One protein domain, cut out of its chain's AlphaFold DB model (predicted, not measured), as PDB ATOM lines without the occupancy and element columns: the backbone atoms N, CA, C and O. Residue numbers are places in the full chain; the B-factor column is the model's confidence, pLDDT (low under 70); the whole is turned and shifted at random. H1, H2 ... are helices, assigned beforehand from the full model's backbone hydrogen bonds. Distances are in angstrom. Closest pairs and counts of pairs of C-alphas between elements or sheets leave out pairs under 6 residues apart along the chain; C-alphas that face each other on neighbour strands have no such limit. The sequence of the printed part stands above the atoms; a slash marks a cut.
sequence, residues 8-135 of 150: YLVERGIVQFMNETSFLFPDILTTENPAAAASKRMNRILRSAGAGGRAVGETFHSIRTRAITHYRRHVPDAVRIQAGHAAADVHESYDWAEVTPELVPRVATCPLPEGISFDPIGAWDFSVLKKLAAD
ATOM      1  N   TYR A   8     122.805 113.666 172.684       91.88
ATOM      2  CA  TYR A   8     123.649 114.437 173.609       91.88
ATOM      3  C   TYR A   8     122.913 115.576 174.348       91.88
ATOM      4  O   TYR A   8     123.119 115.769 175.540       91.88
ATOM      5  N   LEU A   9     122.034 116.337 173.683       90.06
ATOM      6  CA  LEU A   9     121.284 117.423 174.333       90.06
ATOM      7  C   LEU A   9     120.210 116.881 175.292       90.06
ATOM      8  O   LEU A   9     119.941 117.490 176.328       90.06
ATOM      9  N   VAL A  10     119.610 115.739 174.949       90.88
ATOM     10  CA  VAL A  10     118.621 115.037 175.779       90.88
ATOM     11  C   VAL A  10     119.293 114.475 177.029       90.88
ATOM     12  O   VAL A  10     118.851 114.752 178.139       90.88
ATOM     13  N   GLU A  11     120.402 113.757 176.856       91.44
ATOM     14  CA  GLU A  11     121.169 113.124 177.937       91.44
ATOM     15  C   GLU A  11     121.738 114.136 178.931       91.44
ATOM     16  O   GLU A  11     121.864 113.847 180.119       91.44
ATOM     17  N   ARG A  12     122.054 115.348 178.465       91.06
ATOM     18  CA  ARG A  12     122.483 116.451 179.330       91.06
ATOM     19  C   ARG A  12     121.324 117.220 179.959       91.06
ATOM     20  O   ARG A  12     121.581 118.216 180.613       91.06
ATOM     21  N   GLY A  13     120.069 116.813 179.773       89.12
ATOM     22  CA  GLY A  13     118.911 117.460 180.402       89.12
ATOM     23  C   GLY A  13     118.528 118.818 179.803       89.12
ATOM     24  O   GLY A  13     117.651 119.492 180.342       89.12
ATOM     25  N   ILE A  14     119.120 119.224 178.673       89.31
ATOM     26  CA  ILE A  14     118.827 120.522 178.038       89.31
ATOM     27  C   ILE A  14     117.387 120.566 177.532       89.31
ATOM     28  O   ILE A  14     116.711 121.580 177.677       89.31
ATOM     29  N   VAL A  15     116.897 119.460 176.967       88.56
ATOM     30  CA  VAL A  15     115.509 119.373 176.485       88.56
ATOM     31  C   VAL A  15     114.525 119.491 177.645       88.56
ATOM     32  O   VAL A  15     113.561 120.247 177.553       88.56
ATOM     33  N   GLN A  16     114.801 118.815 178.763       88.19
ATOM     34  CA  GLN A  16     113.993 118.955 179.972       88.19
ATOM     35  C   GLN A  16     114.013 120.401 180.482       88.19
ATOM     36  O   GLN A  16     112.958 120.961 180.757       88.19
ATOM     37  N   PHE A  17     115.192 121.024 180.556       86.12
ATOM     38  CA  PHE A  17     115.319 122.427 180.941       86.12
ATOM     39  C   PHE A  17     114.466 123.344 180.053       86.12
ATOM     40  O   PHE A  17     113.687 124.135 180.574       86.12
ATOM     41  N   MET A  18     114.554 123.199 178.729       85.75
ATOM     42  CA  MET A  18     113.790 124.020 177.782       85.75
ATOM     43  C   MET A  18     112.277 123.814 177.890       85.75
ATOM     44  O   MET A  18     111.534 124.778 177.720       85.75
ATOM     45  N   ASN A  19     111.812 122.602 178.206       85.44
ATOM     46  CA  ASN A  19     110.389 122.347 178.455       85.44
ATOM     47  C   ASN A  19     109.873 123.098 179.693       85.44
ATOM     48  O   ASN A  19     108.698 123.445 179.751       85.44
ATOM     49  N   GLU A  20     110.741 123.362 180.672       85.12
ATOM     50  CA  GLU A  20     110.383 124.077 181.897       85.12
ATOM     51  C   GLU A  20     110.558 125.601 181.777       85.12
ATOM     52  O   GLU A  20     109.805 126.351 182.395       85.12
ATOM     53  N   THR A  21     111.525 126.083 180.985       79.56
ATOM     54  CA  THR A  21     111.855 127.519 180.873       79.56
ATOM     55  C   THR A  21     111.418 128.174 179.562       79.56
ATOM     56  O   THR A  21     111.618 129.375 179.387       79.56
ATOM     57  N   SER A  22     110.847 127.417 178.620       78.44
ATOM     58  CA  SER A  22     110.512 127.809 177.234       78.44
ATOM     59  C   SER A  22     111.707 128.164 176.332       78.44
ATOM     60  O   SER A  22     111.682 127.872 175.138       78.44
ATOM     61  N   PHE A  23     112.774 128.763 176.871       76.75
ATOM     62  CA  PHE A  23     113.958 129.174 176.115       76.75
ATOM     63  C   PHE A  23     115.262 128.841 176.838       76.75
ATOM     64  O   PHE A  23     115.364 128.933 178.060       76.75
ATOM     65  N   LEU A  24     116.296 128.520 176.052       78.31
ATOM     66  CA  LEU A  24     117.639 128.252 176.576       78.31
ATOM     67  C   LEU A  24     118.350 129.526 177.065       78.31
ATOM     68  O   LEU A  24     119.135 129.482 178.006       78.31
ATOM     69  N   PHE A  25     118.068 130.664 176.423       80.81
ATOM     70  CA  PHE A  25     118.684 131.960 176.713       80.81
ATOM     71  C   PHE A  25     117.608 133.052 176.820       80.81
ATOM     72  O   PHE A  25     117.491 133.868 175.907       80.81
ATOM     73  N   PRO A  26     116.797 133.077 177.889       76.25
ATOM     74  CA  PRO A  26     115.637 133.971 177.988       76.25
ATOM     75  C   PRO A  26     116.013 135.456 177.881       76.25
ATOM     76  O   PRO A  26     115.369 136.199 177.144       76.25
ATOM     77  N   ASP A  27     117.128 135.873 178.489       80.69
ATOM     78  CA  ASP A  27     117.594 137.267 178.455       80.69
ATOM     79  C   ASP A  27     117.814 137.808 177.041       80.69
ATOM     80  O   ASP A  27     117.665 139.006 176.800       80.69
ATOM     81  N   ILE A  28     118.169 136.951 176.078       83.25
ATOM     82  CA  ILE A  28     118.448 137.412 174.715       83.25
ATOM     83  C   ILE A  28     117.194 137.944 174.022       83.25
ATOM     84  O   ILE A  28     117.289 138.840 173.182       83.25
ATOM     85  N   LEU A  29     116.028 137.431 174.419       83.06
ATOM     86  CA  LEU A  29     114.728 137.815 173.883       83.06
ATOM     87  C   LEU A  29     114.286 139.200 174.353       83.06
ATOM     88  O   LEU A  29     113.386 139.781 173.764       83.06
ATOM     89  N   THR A  30     114.942 139.755 175.374       85.50
ATOM     90  CA  THR A  30     114.664 141.117 175.865       85.50
ATOM     91  C   THR A  30     115.340 142.200 175.028       85.50
ATOM     92  O   THR A  30     115.088 143.390 175.214       85.50
ATOM     93  N   THR A  31     116.229 141.808 174.115       89.19
ATOM     94  CA  THR A  31     116.906 142.740 173.214       89.19
ATOM     95  C   THR A  31     116.036 143.043 171.996       89.19
ATOM     96  O   THR A  31     115.299 142.183 171.528       89.19
ATOM     97  N   GLU A  32     116.163 144.249 171.440       91.31
ATOM     98  CA  GLU A  32     115.421 144.680 170.241       91.31
ATOM     99  C   GLU A  32     115.656 143.757 169.032       91.31
ATOM    100  O   GLU A  32     114.761 143.526 168.226       91.31
ATOM    101  N   ASN A  33     116.862 143.196 168.919       91.62
ATOM    102  CA  ASN A  33     117.211 142.238 167.878       91.62
ATOM    103  C   ASN A  33     118.013 141.068 168.479       91.62
ATOM    104  O   ASN A  33     119.252 141.116 168.508       91.62
ATOM    105  N   PRO A  34     117.327 140.002 168.939       89.56
ATOM    106  CA  PRO A  34     117.955 138.853 169.591       89.56
ATOM    107  C   PRO A  34     119.024 138.172 168.734       89.56
ATOM    108  O   PRO A  34     120.094 137.814 169.232       89.56
ATOM    109  N   ALA A  35     118.787 138.049 167.425       87.88
ATOM    110  CA  ALA A  35     119.733 137.436 166.495       87.88
ATOM    111  C   ALA A  35     121.019 138.269 166.355       87.88
ATOM    112  O   ALA A  35     122.132 137.731 166.420       87.88
ATOM    113  N   ALA A  36     120.888 139.592 166.220       88.75
ATOM    114  CA  ALA A  36     122.034 140.494 166.173       88.75
ATOM    115  C   ALA A  36     122.804 140.501 167.504       88.75
ATOM    116  O   ALA A  36     124.040 140.477 167.499       88.75
ATOM    117  N   ALA A  37     122.097 140.474 168.639       91.19
ATOM    118  CA  ALA A  37     122.702 140.385 169.966       91.19
ATOM    119  C   ALA A  37     123.504 139.080 170.142       91.19
ATOM    120  O   ALA A  37     124.667 139.132 170.562       91.19
ATOM    121  N   ALA A  38     122.930 137.939 169.739       89.31
ATOM    122  CA  ALA A  38     123.592 136.632 169.743       89.31
ATOM    123  C   ALA A  38     124.874 136.662 168.912       89.31
ATOM    124  O   ALA A  38     125.964 136.382 169.420       89.31
ATOM    125  N   SER A  39     124.753 137.090 167.651       89.12
ATOM    126  CA  SER A  39     125.872 137.178 166.715       89.12
ATOM    127  C   SER A  39     126.986 138.071 167.261       89.12
ATOM    128  O   SER A  39     128.147 137.663 167.312       89.12
ATOM    129  N   LYS A  40     126.660 139.263 167.777       89.25
ATOM    130  CA  LYS A  40     127.649 140.197 168.337       89.25
ATOM    131  C   LYS A  40     128.378 139.616 169.550       89.25
ATOM    132  O   LYS A  40     129.598 139.797 169.659       89.25
ATOM    133  N   ARG A  41     127.661 138.941 170.457       89.38
ATOM    134  CA  ARG A  41     128.244 138.330 171.662       89.38
ATOM    135  C   ARG A  41     129.138 137.147 171.302       89.38
ATOM    136  O   ARG A  41     130.288 137.114 171.736       89.38
ATOM    137  N   MET A  42     128.669 136.256 170.436       88.44
ATOM    138  CA  MET A  42     129.440 135.099 169.977       88.44
ATOM    139  C   MET A  42     130.670 135.504 169.165       88.44
ATOM    140  O   MET A  42     131.765 135.023 169.433       88.44
ATOM    141  N   ASN A  43     130.549 136.485 168.268       87.69
ATOM    142  CA  ASN A  43     131.695 137.019 167.526       87.69
ATOM    143  C   ASN A  43     132.751 137.645 168.449       87.69
ATOM    144  O   ASN A  43     133.943 137.610 168.148       87.69
ATOM    145  N   ARG A  44     132.344 138.235 169.582       87.50
ATOM    146  CA  ARG A  44     133.290 138.735 170.591       87.50
ATOM    147  C   ARG A  44     134.053 137.589 171.250       87.50
ATOM    148  O   ARG A  44     135.266 137.714 171.390       87.50
ATOM    149  N   ILE A  45     133.363 136.502 171.601       87.19
ATOM    150  CA  ILE A  45     133.973 135.291 172.170       87.19
ATOM    151  C   ILE A  45     134.975 134.692 171.176       87.19
ATOM    152  O   ILE A  45     136.138 134.502 171.527       87.19
ATOM    153  N   LEU A  46     134.565 134.503 169.917       83.75
ATOM    154  CA  LEU A  46     135.424 133.990 168.846       83.75
ATOM    155  C   LEU A  46     136.692 134.837 168.674       83.75
ATOM    156  O   LEU A  46     137.800 134.305 168.680       83.75
ATOM    157  N   ARG A  47     136.556 136.168 168.613       84.31
ATOM    158  CA  ARG A  47     137.713 137.075 168.549       84.31
ATOM    159  C   ARG A  47     138.610 136.977 169.779       84.31
ATOM    160  O   ARG A  47     139.826 136.950 169.624       84.31
ATOM    161  N   SER A  48     138.039 136.912 170.984       85.00
ATOM    162  CA  SER A  48     138.833 136.766 172.213       85.00
ATOM    163  C   SER A  48     139.577 135.433 172.295       85.00
ATOM    164  O   SER A  48     140.633 135.379 172.913       85.00
ATOM    165  N   ALA A  49     139.061 134.398 171.631       83.50
ATOM    166  CA  ALA A  49     139.700 133.095 171.485       83.50
ATOM    167  C   ALA A  49     140.700 133.031 170.311       83.50
ATOM    168  O   ALA A  49     141.236 131.967 170.024       83.50
ATOM    169  N   GLY A  50     140.951 134.145 169.610       80.44
ATOM    170  CA  GLY A  50     141.922 134.215 168.516       80.44
ATOM    171  C   GLY A  50     141.388 133.830 167.131       80.44
ATOM    172  O   GLY A  50     142.149 133.866 166.170       80.44
ATOM    173  N   ALA A  51     140.089 133.553 166.970       75.50
ATOM    174  CA  ALA A  51     139.480 133.158 165.687       75.50
ATOM    175  C   ALA A  51     139.307 134.320 164.671       75.50
ATOM    176  O   ALA A  51     138.456 134.277 163.787       75.50
ATOM    177  N   GLY A  52     140.094 135.393 164.799       59.81
ATOM    178  CA  GLY A  52     139.944 136.659 164.068       59.81
ATOM    179  C   GLY A  52     140.970 136.912 162.954       59.81
ATOM    180  O   GLY A  52     141.356 138.062 162.757       59.81
ATOM    181  N   GLY A  53     141.458 135.876 162.266       55.94
ATOM    182  CA  GLY A  53     142.528 135.988 161.263       55.94
ATOM    183  C   GLY A  53     142.071 136.282 159.822       55.94
ATOM    184  O   GLY A  53     141.269 135.542 159.275       55.94
ATOM    185  N   ARG A  54     142.651 137.360 159.258       53.62
ATOM    186  CA  ARG A  54     142.748 137.896 157.870       53.62
ATOM    187  C   ARG A  54     141.566 137.724 156.880       53.62
ATOM    188  O   ARG A  54     141.237 136.641 156.423       53.62
ATOM    189  N   ALA A  55     141.070 138.888 156.444       54.28
ATOM    190  CA  ALA A  55     140.076 139.185 155.399       54.28
ATOM    191  C   ALA A  55     138.594 138.968 155.762       54.28
ATOM    192  O   ALA A  55     137.829 139.925 155.665       54.28
ATOM    193  N   VAL A  56     138.183 137.790 156.243       56.38
ATOM    194  CA  VAL A  56     136.806 137.531 156.718       56.38
ATOM    195  C   VAL A  56     136.893 136.563 157.897       56.38
ATOM    196  O   VAL A  56     137.015 135.360 157.709       56.38
ATOM    197  N   GLY A  57     136.920 137.087 159.124       64.25
ATOM    198  CA  GLY A  57     137.023 136.243 160.321       64.25
ATOM    199  C   GLY A  57     135.826 135.298 160.467       64.25
ATOM    200  O   GLY A  57     134.721 135.623 160.030       64.25
ATOM    201  N   GLU A  58     136.038 134.152 161.118       75.50
ATOM    202  CA  GLU A  58     134.964 133.227 161.495       75.50
ATOM    203  C   GLU A  58     133.870 133.986 162.260       75.50
ATOM    204  O   GLU A  58     134.136 134.698 163.236       75.50
ATOM    205  N   THR A  59     132.628 133.851 161.802       83.88
ATOM    206  CA  THR A  59     131.469 134.478 162.440       83.88
ATOM    207  C   THR A  59     130.636 133.435 163.166       83.88
ATOM    208  O   THR A  59     130.773 132.233 162.951       83.88
ATOM    209  N   PHE A  60     129.695 133.887 163.992       85.69
ATOM    210  CA  PHE A  60     128.723 133.005 164.621       85.69
ATOM    211  C   PHE A  60     127.970 132.144 163.591       85.69
ATOM    212  O   PHE A  60     127.708 130.972 163.844       85.69
ATOM    213  N   HIS A  61     127.698 132.685 162.396       87.44
ATOM    214  CA  HIS A  61     127.070 131.925 161.316       87.44
ATOM    215  C   HIS A  61     127.998 130.852 160.723       87.44
ATOM    216  O   HIS A  61     127.525 129.787 160.340       87.44
ATOM    217  N   SER A  62     129.315 131.068 160.712       86.12
ATOM    218  CA  SER A  62     130.283 130.082 160.211       86.12
ATOM    219  C   SER A  62     130.229 128.757 160.989       86.12
ATOM    220  O   SER A  62     130.447 127.689 160.414       86.12
ATOM    221  N   ILE A  63     129.823 128.792 162.267       86.25
ATOM    222  CA  ILE A  63     129.597 127.589 163.088       86.25
ATOM    223  C   ILE A  63     128.548 126.671 162.445       86.25
ATOM    224  O   ILE A  63     128.724 125.454 162.416       86.25
ATOM    225  N   ARG A  64     127.487 127.242 161.865       88.25
ATOM    226  CA  ARG A  64     126.454 126.476 161.160       88.25
ATOM    227  C   ARG A  64     127.015 125.776 159.926       88.25
ATOM    228  O   ARG A  64     126.737 124.597 159.729       88.25
ATOM    229  N   THR A  65     127.834 126.456 159.128       87.94
ATOM    230  CA  THR A  65     128.491 125.857 157.952       87.94
ATOM    231  C   THR A  65     129.389 124.686 158.346       87.94
ATOM    232  O   THR A  65     129.386 123.643 157.686       87.94
ATOM    233  N   ARG A  66     130.118 124.814 159.462       87.44
ATOM    234  CA  ARG A  66     130.944 123.725 160.003       87.44
ATOM    235  C   ARG A  66     130.093 122.549 160.481       87.44
ATOM    236  O   ARG A  66     130.420 121.412 160.155       87.44
ATOM    237  N   ALA A  67     128.984 122.816 161.173       88.50
ATOM    238  CA  ALA A  67     128.037 121.780 161.581       88.50
ATOM    239  C   ALA A  67     127.470 121.031 160.365       88.50
ATOM    240  O   ALA A  67     127.530 119.807 160.330       88.50
ATOM    241  N   ILE A  68     127.011 121.747 159.332       89.94
ATOM    242  CA  ILE A  68     126.516 121.131 158.090       89.94
ATOM    243  C   ILE A  68     127.592 120.239 157.465       89.94
ATOM    244  O   ILE A  68     127.315 119.098 157.114       89.94
ATOM    245  N   THR A  69     128.825 120.739 157.357       90.44
ATOM    246  CA  THR A  69     129.948 119.989 156.772       90.44
ATOM    247  C   THR A  69     130.232 118.689 157.525       90.44
ATOM    248  O   THR A  69     130.507 117.668 156.895       90.44
ATOM    249  N   HIS A  70     130.145 118.717 158.856       91.06
ATOM    250  CA  HIS A  70     130.294 117.535 159.704       91.06
ATOM    251  C   HIS A  70     129.143 116.545 159.495       91.06
ATOM    252  O   HIS A  70     129.361 115.416 159.057       91.06
ATOM    253  N   TYR A  71     127.904 116.991 159.716       90.50
ATOM    254  CA  TYR A  71     126.716 116.140 159.637       90.50
ATOM    255  C   TYR A  71     126.494 115.554 158.241       90.50
ATOM    256  O   TYR A  71     126.024 114.426 158.124       90.50
ATOM    257  N   ARG A  72     126.893 116.254 157.171       90.69
ATOM    258  CA  ARG A  72     126.769 115.761 155.790       90.69
ATOM    259  C   ARG A  72     127.519 114.452 155.540       90.69
ATOM    260  O   ARG A  72     127.132 113.714 154.644       90.69
ATOM    261  N   ARG A  73     128.555 114.146 156.327       90.50
ATOM    262  CA  ARG A  73     129.308 112.882 156.224       90.50
ATOM    263  C   ARG A  73     128.540 111.677 156.775       90.50
ATOM    264  O   ARG A  73     128.871 110.552 156.427       90.50
ATOM    265  N   HIS A  74     127.533 111.911 157.614       90.75
ATOM    266  CA  HIS A  74     126.794 110.864 158.328       90.75
ATOM    267  C   HIS A  74     125.309 110.813 157.929       90.75
ATOM    268  O   HIS A  74     124.718 109.740 157.799       90.75
ATOM    269  N   VAL A  75     124.703 111.984 157.713       90.56
ATOM    270  CA  VAL A  75     123.275 112.179 157.425       90.56
ATOM    271  C   VAL A  75     123.062 113.217 156.307       90.56
ATOM    272  O   VAL A  75     122.461 114.269 156.539       90.56
ATOM    273  N   PRO A  76     123.568 112.965 155.082       86.69
ATOM    274  CA  PRO A  76     123.524 113.925 153.971       86.69
ATOM    275  C   PRO A  76     122.106 114.369 153.587       86.69
ATOM    276  O   PRO A  76     121.919 115.532 153.228       86.69
ATOM    277  N   ASP A  77     121.124 113.478 153.720       82.56
ATOM    278  CA  ASP A  77     119.728 113.740 153.351       82.56
ATOM    279  C   ASP A  77     119.058 114.658 154.385       82.56
ATOM    280  O   ASP A  77     118.439 115.667 154.055       82.56
ATOM    281  N   ALA A  78     119.274 114.376 155.673       84.62
ATOM    282  CA  ALA A  78     118.634 115.109 156.758       84.62
ATOM    283  C   ALA A  78     119.307 116.455 157.072       84.62
ATOM    284  O   ALA A  78     118.634 117.382 157.517       84.62
ATOM    285  N   VAL A  79     120.623 116.603 156.854       85.75
ATOM    286  CA  VAL A  79     121.350 117.830 157.237       85.75
ATOM    287  C   VAL A  79     120.863 119.064 156.476       85.75
ATOM    288  O   VAL A  79     120.831 120.155 157.042       85.75
ATOM    289  N   ARG A  80     120.457 118.908 155.208       83.19
ATOM    290  CA  ARG A  80     119.914 120.013 154.403       83.19
ATOM    291  C   ARG A  80     118.562 120.469 154.947       83.19
ATOM    292  O   ARG A  80     118.366 121.671 155.113       83.19
ATOM    293  N   ILE A  81     117.700 119.515 155.297       84.88
ATOM    294  CA  ILE A  81     116.372 119.756 155.882       84.88
ATOM    295  C   ILE A  81     116.509 120.404 157.271       84.88
ATOM    296  O   ILE A  81     115.892 121.427 157.548       84.88
ATOM    297  N   GLN A  82     117.399 119.882 158.120       85.56
ATOM    298  CA  GLN A  82     117.735 120.436 159.443       85.56
ATOM    299  C   GLN A  82     118.335 121.848 159.358       85.56
ATOM    300  O   GLN A  82     118.126 122.700 160.224       85.56
ATOM    301  N   ALA A  83     119.071 122.123 158.281       86.12
ATOM    302  CA  ALA A  83     119.541 123.453 157.941       86.12
ATOM    303  C   ALA A  83     118.483 124.289 157.196       86.12
ATOM    304  O   ALA A  83     118.809 125.375 156.740       86.12
ATOM    305  N   GLY A  84     117.231 123.862 157.049       82.62
ATOM    306  CA  GLY A  84     116.199 124.652 156.367       82.62
ATOM    307  C   GLY A  84     116.621 125.150 154.978       82.62
ATOM    308  O   GLY A  84     116.276 126.268 154.595       82.62
ATOM    309  N   HIS A  85     117.449 124.385 154.262       82.44
ATOM    310  CA  HIS A  85     117.784 124.695 152.877       82.44
ATOM    311  C   HIS A  85     116.580 124.366 151.996       82.44
ATOM    312  O   HIS A  85     115.969 123.312 152.156       82.44
ATOM    313  N   ALA A  86     116.269 125.257 151.055       74.31
ATOM    314  CA  ALA A  86     115.232 125.004 150.065       74.31
ATOM    315  C   ALA A  86     115.587 123.787 149.190       74.31
ATOM    316  O   ALA A  86     116.771 123.485 148.973       74.31
ATOM    317  N   ALA A  87     114.552 123.118 148.678       73.38
ATOM    318  CA  ALA A  87     114.696 122.111 147.633       73.38
ATOM    319  C   ALA A  87     115.404 122.728 146.416       73.38
ATOM    320  O   ALA A  87     115.125 123.869 146.040       73.38
ATOM    321  N   ALA A  88     116.345 121.996 145.824       72.94
ATOM    322  CA  ALA A  88     117.069 122.445 144.641       72.94
ATOM    323  C   ALA A  88     116.216 122.329 143.370       72.94
ATOM    324  O   ALA A  88     116.421 123.101 142.435       72.94
ATOM    325  N   ASP A  89     115.258 121.396 143.342       76.75
ATOM    326  CA  ASP A  89     114.357 121.176 142.213       76.75
ATOM    327  C   ASP A  89     112.976 120.630 142.638       76.75
ATOM    328  O   ASP A  89     112.688 120.413 143.818       76.75
ATOM    329  N   VAL A  90     112.102 120.441 141.644       72.19
ATOM    330  CA  VAL A  90     110.722 119.958 141.823       72.19
ATOM    331  C   VAL A  90     110.678 118.507 142.311       72.19
ATOM    332  O   VAL A  90     109.766 118.148 143.048       72.19
ATOM    333  N   HIS A  91     111.651 117.668 141.956       65.94
ATOM    334  CA  HIS A  91     111.673 116.278 142.412       65.94
ATOM    335  C   HIS A  91     112.077 116.189 143.886       65.94
ATOM    336  O   HIS A  91     111.420 115.499 144.660       65.94
ATOM    337  N   GLU A  92     113.071 116.976 144.301       69.69
ATOM    338  CA  GLU A  92     113.436 117.149 145.707       69.69
ATOM    339  C   GLU A  92     112.269 117.765 146.502       69.69
ATOM    340  O   GLU A  92     112.106 117.472 147.683       69.69
ATOM    341  N   SER A  93     111.377 118.526 145.848       66.81
ATOM    342  CA  SER A  93     110.189 119.114 146.479       66.81
ATOM    343  C   SER A  93     109.096 118.116 146.928       66.81
ATOM    344  O   SER A  93     108.143 118.512 147.604       66.81
ATOM    345  N   TYR A  94     109.228 116.823 146.624       65.94
ATOM    346  CA  TYR A  94     108.340 115.793 147.180       65.94
ATOM    347  C   TYR A  94     108.837 115.246 148.528       65.94
ATOM    348  O   TYR A  94     108.021 114.986 149.409       65.94
ATOM    349  N   ASP A  95     110.158 115.182 148.725       61.31
ATOM    350  CA  ASP A  95     110.793 114.574 149.908       61.31
ATOM    351  C   ASP A  95     111.450 115.606 150.855       61.31
ATOM    352  O   ASP A  95     111.871 115.273 151.960       61.31
ATOM    353  N   TRP A  96     111.537 116.880 150.455       63.41
ATOM    354  CA  TRP A  96     112.202 117.957 151.214       63.41
ATOM    355  C   TRP A  96     111.499 118.403 152.498       63.41
ATOM    356  O   TRP A  96     112.106 119.123 153.294       63.41
ATOM    357  N   ALA A  97     110.209 118.097 152.658       64.25
ATOM    358  CA  ALA A  97     109.375 118.847 153.590       64.25
ATOM    359  C   ALA A  97     109.759 118.583 155.053       64.25
ATOM    360  O   ALA A  97     109.679 119.495 155.879       64.25
ATOM    361  N   GLU A  98     110.177 117.355 155.387       72.56
ATOM    362  CA  GLU A  98     110.377 116.938 156.775       72.56
ATOM    363  C   GLU A  98     111.479 115.886 156.938       72.56
ATOM    364  O   GLU A  98     111.703 115.039 156.078       72.56
ATOM    365  N   VAL A  99     112.150 115.903 158.094       80.19
ATOM    366  CA  VAL A  99     113.007 114.786 158.509       80.19
ATOM    367  C   VAL A  99     112.096 113.596 158.806       80.19
ATOM    368  O   VAL A  99     111.346 113.629 159.780       80.19
ATOM    369  N   THR A 100     112.141 112.555 157.974       84.44
ATOM    370  CA  THR A 100     111.268 111.385 158.142       84.44
ATOM    371  C   THR A 100     111.555 110.646 159.459       84.44
ATOM    372  O   THR A 100     112.669 110.752 159.993       84.44
ATOM    373  N   PRO A 101     110.596 109.872 160.004       86.56
ATOM    374  CA  PRO A 101     110.806 109.089 161.224       86.56
ATOM    375  C   PRO A 101     112.047 108.184 161.179       86.56
ATOM    376  O   PRO A 101     112.700 107.991 162.199       86.56
ATOM    377  N   GLU A 102     112.426 107.684 160.001       86.12
ATOM    378  CA  GLU A 102     113.616 106.851 159.792       86.12
ATOM    379  C   GLU A 102     114.921 107.663 159.871       86.12
ATOM    380  O   GLU A 102     115.968 107.150 160.279       86.12
ATOM    381  N   LEU A 103     114.877 108.945 159.494       87.19
ATOM    382  CA  LEU A 103     116.020 109.856 159.560       87.19
ATOM    383  C   LEU A 103     116.230 110.435 160.964       87.19
ATOM    384  O   LEU A 103     117.364 110.780 161.309       87.19
ATOM    385  N   VAL A 104     115.182 110.514 161.791       89.88
ATOM    386  CA  VAL A 104     115.263 111.077 163.150       89.88
ATOM    387  C   VAL A 104     116.330 110.376 164.009       89.88
ATOM    388  O   VAL A 104     117.221 111.081 164.493       89.88
ATOM    389  N   PRO A 105     116.348 109.033 164.162       91.19
ATOM    390  CA  PRO A 105     117.379 108.349 164.943       91.19
ATOM    391  C   PRO A 105     118.788 108.577 164.395       91.19
ATOM    392  O   PRO A 105     119.729 108.738 165.171       91.19
ATOM    393  N   ARG A 106     118.939 108.636 163.064       91.50
ATOM    394  CA  ARG A 106     120.236 108.857 162.403       91.50
ATOM    395  C   ARG A 106     120.802 110.239 162.724       91.50
ATOM    396  O   ARG A 106     121.997 110.366 162.971       91.50
ATOM    397  N   VAL A 107     119.956 111.271 162.733       90.69
ATOM    398  CA  VAL A 107     120.375 112.621 163.137       90.69
ATOM    399  C   VAL A 107     120.653 112.670 164.636       90.69
ATOM    400  O   VAL A 107     121.675 113.218 165.046       90.69
ATOM    401  N   ALA A 108     119.773 112.077 165.448       93.19
ATOM    402  CA  ALA A 108     119.878 112.107 166.903       93.19
ATOM    403  C   ALA A 108     121.158 111.430 167.424       93.19
ATOM    404  O   ALA A 108     121.707 111.860 168.433       93.19
ATOM    405  N   THR A 109     121.643 110.397 166.732       94.19
ATOM    406  CA  THR A 109     122.800 109.583 167.149       94.19
ATOM    407  C   THR A 109     124.050 109.806 166.298       94.19
ATOM    408  O   THR A 109     125.018 109.054 166.413       94.19
ATOM    409  N   CYS A 110     124.051 110.827 165.437       93.69
ATOM    410  CA  CYS A 110     125.219 111.153 164.626       93.69
ATOM    411  C   CYS A 110     126.453 111.359 165.525       93.69
ATOM    412  O   CYS A 110     126.342 112.017 166.552       93.69
ATOM    413  N   PRO A 111     127.647 110.860 165.167       93.38
ATOM    414  CA  PRO A 111     128.844 111.113 165.961       93.38
ATOM    415  C   PRO A 111     129.079 112.614 166.154       93.38
ATOM    416  O   PRO A 111     128.929 113.394 165.209       93.38
ATOM    417  N   LEU A 112     129.472 113.025 167.361       91.50
ATOM    418  CA  LEU A 112     129.936 114.388 167.606       91.50
ATOM    419  C   LEU A 112     131.295 114.617 166.911       91.50
ATOM    420  O   LEU A 112     132.054 113.664 166.729       91.50
ATOM    421  N   PRO A 113     131.633 115.859 166.515       89.56
ATOM    422  CA  PRO A 113     132.935 116.164 165.932       89.56
ATOM    423  C   PRO A 113     134.101 115.789 166.853       89.56
ATOM    424  O   PRO A 113     134.134 116.182 168.020       89.56
ATOM    425  N   GLU A 114     135.092 115.090 166.302       88.44
ATOM    426  CA  GLU A 114     136.324 114.751 167.015       88.44
ATOM    427  C   GLU A 114     137.131 116.003 167.388       88.44
ATOM    428  O   GLU A 114     137.129 117.015 166.682       88.44
ATOM    429  N   GLY A 115     137.839 115.935 168.518       86.31
ATOM    430  CA  GLY A 115     138.692 117.027 168.999       86.31
ATOM    431  C   GLY A 115     137.937 118.247 169.543       86.31
ATOM    432  O   GLY A 115     138.574 119.233 169.912       86.31
ATOM    433  N   ILE A 116     136.602 118.198 169.623       84.94
ATOM    434  CA  ILE A 116     135.780 119.226 170.268       84.94
ATOM    435  C   ILE A 116     135.238 118.669 171.584       84.94
ATOM    436  O   ILE A 116     134.447 117.730 171.591       84.94
ATOM    437  N   SER A 117     135.635 119.272 172.705       84.00
ATOM    438  CA  SER A 117     135.006 118.977 173.996       84.00
ATOM    439  C   SER A 117     133.663 119.702 174.098       84.00
ATOM    440  O   SER A 117     133.579 120.924 173.949       84.00
ATOM    441  N   PHE A 118     132.614 118.932 174.383       84.06
ATOM    442  CA  PHE A 118     131.276 119.431 174.711       84.06
ATOM    443  C   PHE A 118     131.010 119.417 176.224       84.06
ATOM    444  O   PHE A 118     129.895 119.720 176.661       84.06
ATOM    445  N   ASP A 119     132.028 119.104 177.028       79.50
ATOM    446  CA  ASP A 119     131.944 118.990 178.486       79.50
ATOM    447  C   ASP A 119     131.413 120.249 179.181       79.50
ATOM    448  O   ASP A 119     130.656 120.095 180.141       79.50
ATOM    449  N   PRO A 120     131.680 121.487 178.702       81.19
ATOM    450  CA  PRO A 120     131.100 122.677 179.319       81.19
ATOM    451  C   PRO A 120     129.570 122.661 179.381       81.19
ATOM    452  O   PRO A 120     129.010 123.259 180.291       81.19
ATOM    453  N   ILE A 121     128.896 121.972 178.451       78.44
ATOM    454  CA  ILE A 121     127.436 121.797 178.464       78.44
ATOM    455  C   ILE A 121     127.020 120.830 179.580       78.44
ATOM    456  O   ILE A 121     126.017 121.052 180.252       78.44
ATOM    457  N   GLY A 122     127.799 119.769 179.804       71.31
ATOM    458  CA  GLY A 122     127.555 118.811 180.884       71.31
ATOM    459  C   GLY A 122     127.848 119.361 182.282       71.31
ATOM    460  O   GLY A 122     127.388 118.786 183.261       71.31
ATOM    461  N   ALA A 123     128.580 120.473 182.375       77.06
ATOM    462  CA  ALA A 123     128.884 121.164 183.626       77.06
ATOM    463  C   ALA A 123     127.843 122.235 184.010       77.06
ATOM    464  O   ALA A 123     128.034 122.946 184.998       77.06
ATOM    465  N   TRP A 124     126.769 122.406 183.232       83.31
ATOM    466  CA  TRP A 124     125.728 123.383 183.546       83.31
ATOM    467  C   TRP A 124     124.897 122.951 184.752       83.31
ATOM    468  O   TRP A 124     124.292 121.882 184.764       83.31
ATOM    469  N   ASP A 125     124.802 123.836 185.742       85.56
ATOM    470  CA  ASP A 125     123.823 123.708 186.813       85.56
ATOM    471  C   ASP A 125     122.485 124.299 186.351       85.56
ATOM    472  O   ASP A 125     122.250 125.513 186.399       85.56
ATOM    473  N   PHE A 126     121.588 123.429 185.889       84.44
ATOM    474  CA  PHE A 126     120.263 123.843 185.434       84.44
ATOM    475  C   PHE A 126     119.409 124.463 186.540       84.44
ATOM    476  O   PHE A 126     118.507 125.230 186.223       84.44
ATOM    477  N   SER A 127     119.678 124.191 187.822       84.62
ATOM    478  CA  SER A 127     118.946 124.839 188.917       84.62
ATOM    479  C   SER A 127     119.290 126.329 189.003       84.62
ATOM    480  O   SER A 127     118.396 127.174 189.107       84.62
ATOM    481  N   VAL A 128     120.573 126.667 188.838       83.38
ATOM    482  CA  VAL A 128     121.047 128.054 188.761       83.38
ATOM    483  C   VAL A 128     120.491 128.735 187.516       83.38
ATOM    484  O   VAL A 128     119.980 129.850 187.609       83.38
ATOM    485  N   LEU A 129     120.530 128.061 186.363       79.31
ATOM    486  CA  LEU A 129     119.986 128.611 185.118       79.31
ATOM    487  C   LEU A 129     118.471 128.853 185.200       79.31
ATOM    488  O   LEU A 129     118.010 129.885 184.725       79.31
ATOM    489  N   LYS A 130     117.703 127.957 185.839       81.81
ATOM    490  CA  LYS A 130     116.254 128.133 186.050       81.81
ATOM    491  C   LYS A 130     115.970 129.343 186.931       81.81
ATOM    492  O   LYS A 130     115.084 130.128 186.618       81.81
ATOM    493  N   LYS A 131     116.749 129.525 188.001       81.25
ATOM    494  CA  LYS A 131     116.626 130.698 188.871       81.25
ATOM    495  C   LYS A 131     116.904 131.994 188.107       81.25
ATOM    496  O   LYS A 131     116.108 132.918 188.186       81.25
ATOM    497  N   LEU A 132     117.985 132.030 187.324       76.12
ATOM    498  CA  LEU A 132     118.316 133.186 186.485       76.12
ATOM    499  C   LEU A 132     117.257 133.457 185.408       76.12
ATOM    500  O   LEU A 132     117.023 134.611 185.082       76.12
ATOM    501  N   ALA A 133     116.623 132.412 184.871       72.12
ATOM    502  CA  ALA A 133     115.542 132.530 183.894       72.12
ATOM    503  C   ALA A 133     114.221 133.036 184.498       72.12
ATOM    504  O   ALA A 133     113.432 133.654 183.789       72.12
ATOM    505  N   ALA A 134     113.963 132.731 185.774       74.50
ATOM    506  CA  ALA A 134     112.765 133.153 186.498       74.50
ATOM    507  C   ALA A 134     112.886 134.570 187.078       74.50
ATOM    508  O   ALA A 134     111.878 135.258 187.236       74.50
ATOM    509  N   ASP A 135     114.104 135.003 187.408       68.06
ATOM    510  CA  ASP A 135     114.366 136.383 187.800       68.06
ATOM    511  C   ASP A 135     114.059 137.316 186.612       68.06
ATOM    512  O   ASP A 135     114.437 137.031 185.475       68.06
TER     513      ASP A 135
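AT A GLANCE: This is residues 8 to 135 of the 150 residues of an uncharacterized protein of Aurantimonas sp. 22II-16-19i (UniProt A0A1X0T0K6). Two loose groups of helices stand at the two ends of an open frame: H2, H3, H10 and the long H4 make one end, H6 and H8 the other. H5 bridges from H4 to H6, residues 109 to 118 lead back from H8 to H9, and residues 89 to 94 stick out at the far end. The printed part has 128 residues with ten named helices, H1 to H10 in order, and no named strand; the class is all helix. The whole is loose, with a radius of gyration of the C-alphas of 17.3 A, and spans 49 by 41 by 34 A.

IN THESE COORDINATES: H1 is residues 8 to 11, beginning at C-alpha 8 at (123.649, 114.437, 173.609). H2 is residues 14 to 21 and H3 residues 26 to 30. H4, residues 34 to 48, is 21.1 A long and begins at C-alpha 34 at (117.955, 138.853, 169.591). H5, residues 60 to 71, is 17.7 A long. H6 is residues 76 to 82, H7 residues 92 to 95, H8 residues 103 to 108 and H9 residues 119 to 122. H10, residues 126 to 134, is 12.0 A long and ends at C-alpha 134 at (112.765, 133.153, 186.498).

HOW THE PARTS SIT: H1 is close to but not clearly touching H2, the closest C-alphas being those of Leu 9 and Val 15, 6.5 A apart. H2 touches H10 at a shallow tilt of 29 degrees, the same way; the closest C-alphas, of Thr 21 and Lys 130, are 6.8 A apart. H3 and H4 only just touch, with 3 pairs of C-alphas within 8 A, and only at the corner; the closest are those of Ile 28 and Pro 34, 5.3 A apart. H5 touches H4 with residues 60 to 61 alone, about perpendicular at 83 degrees; the C-alphas of Ser 39 and Phe 60 are closest, 5.5 A apart. H5 and H6 form a helical hairpin and only just touch, with 3 pairs of C-alphas within 8 A; the closest are those of Tyr 71 and Val 79, 6.1 A apart. Their shallow tilt of 33 degrees, opposite ways, is only just short of steep. H6 and H8 only just touch, with 3 such pairs, about perpendicular at 77 degrees; the C-alphas of Ala 78 and Leu 103 are closest, 6.5 A apart. H7 touches no helix, and H9 touches none but is near H1. Every O i to N i+4 pair is within hydrogen-bond range in H2, H4, H8 and H10, against 6 of 8 in H5, 0 of 1 in H3 and 1 of 3 in H6, where O i to N i+3 gives 2 of 2 in H3 and 1 of 4 in H6; H1, H7 and H9 are too short for an i+4 pair.

THE WHOLE: The C-alphas of His 91 and Asp 135, the two farthest apart, are 49.7 A apart. The printed part has no cut, and the link from H4 to H5, with 11 residues, is long. The mean pLDDT of the printed part is 82.6, with residues 52 to 57, 91 to 97 and 135 under 70.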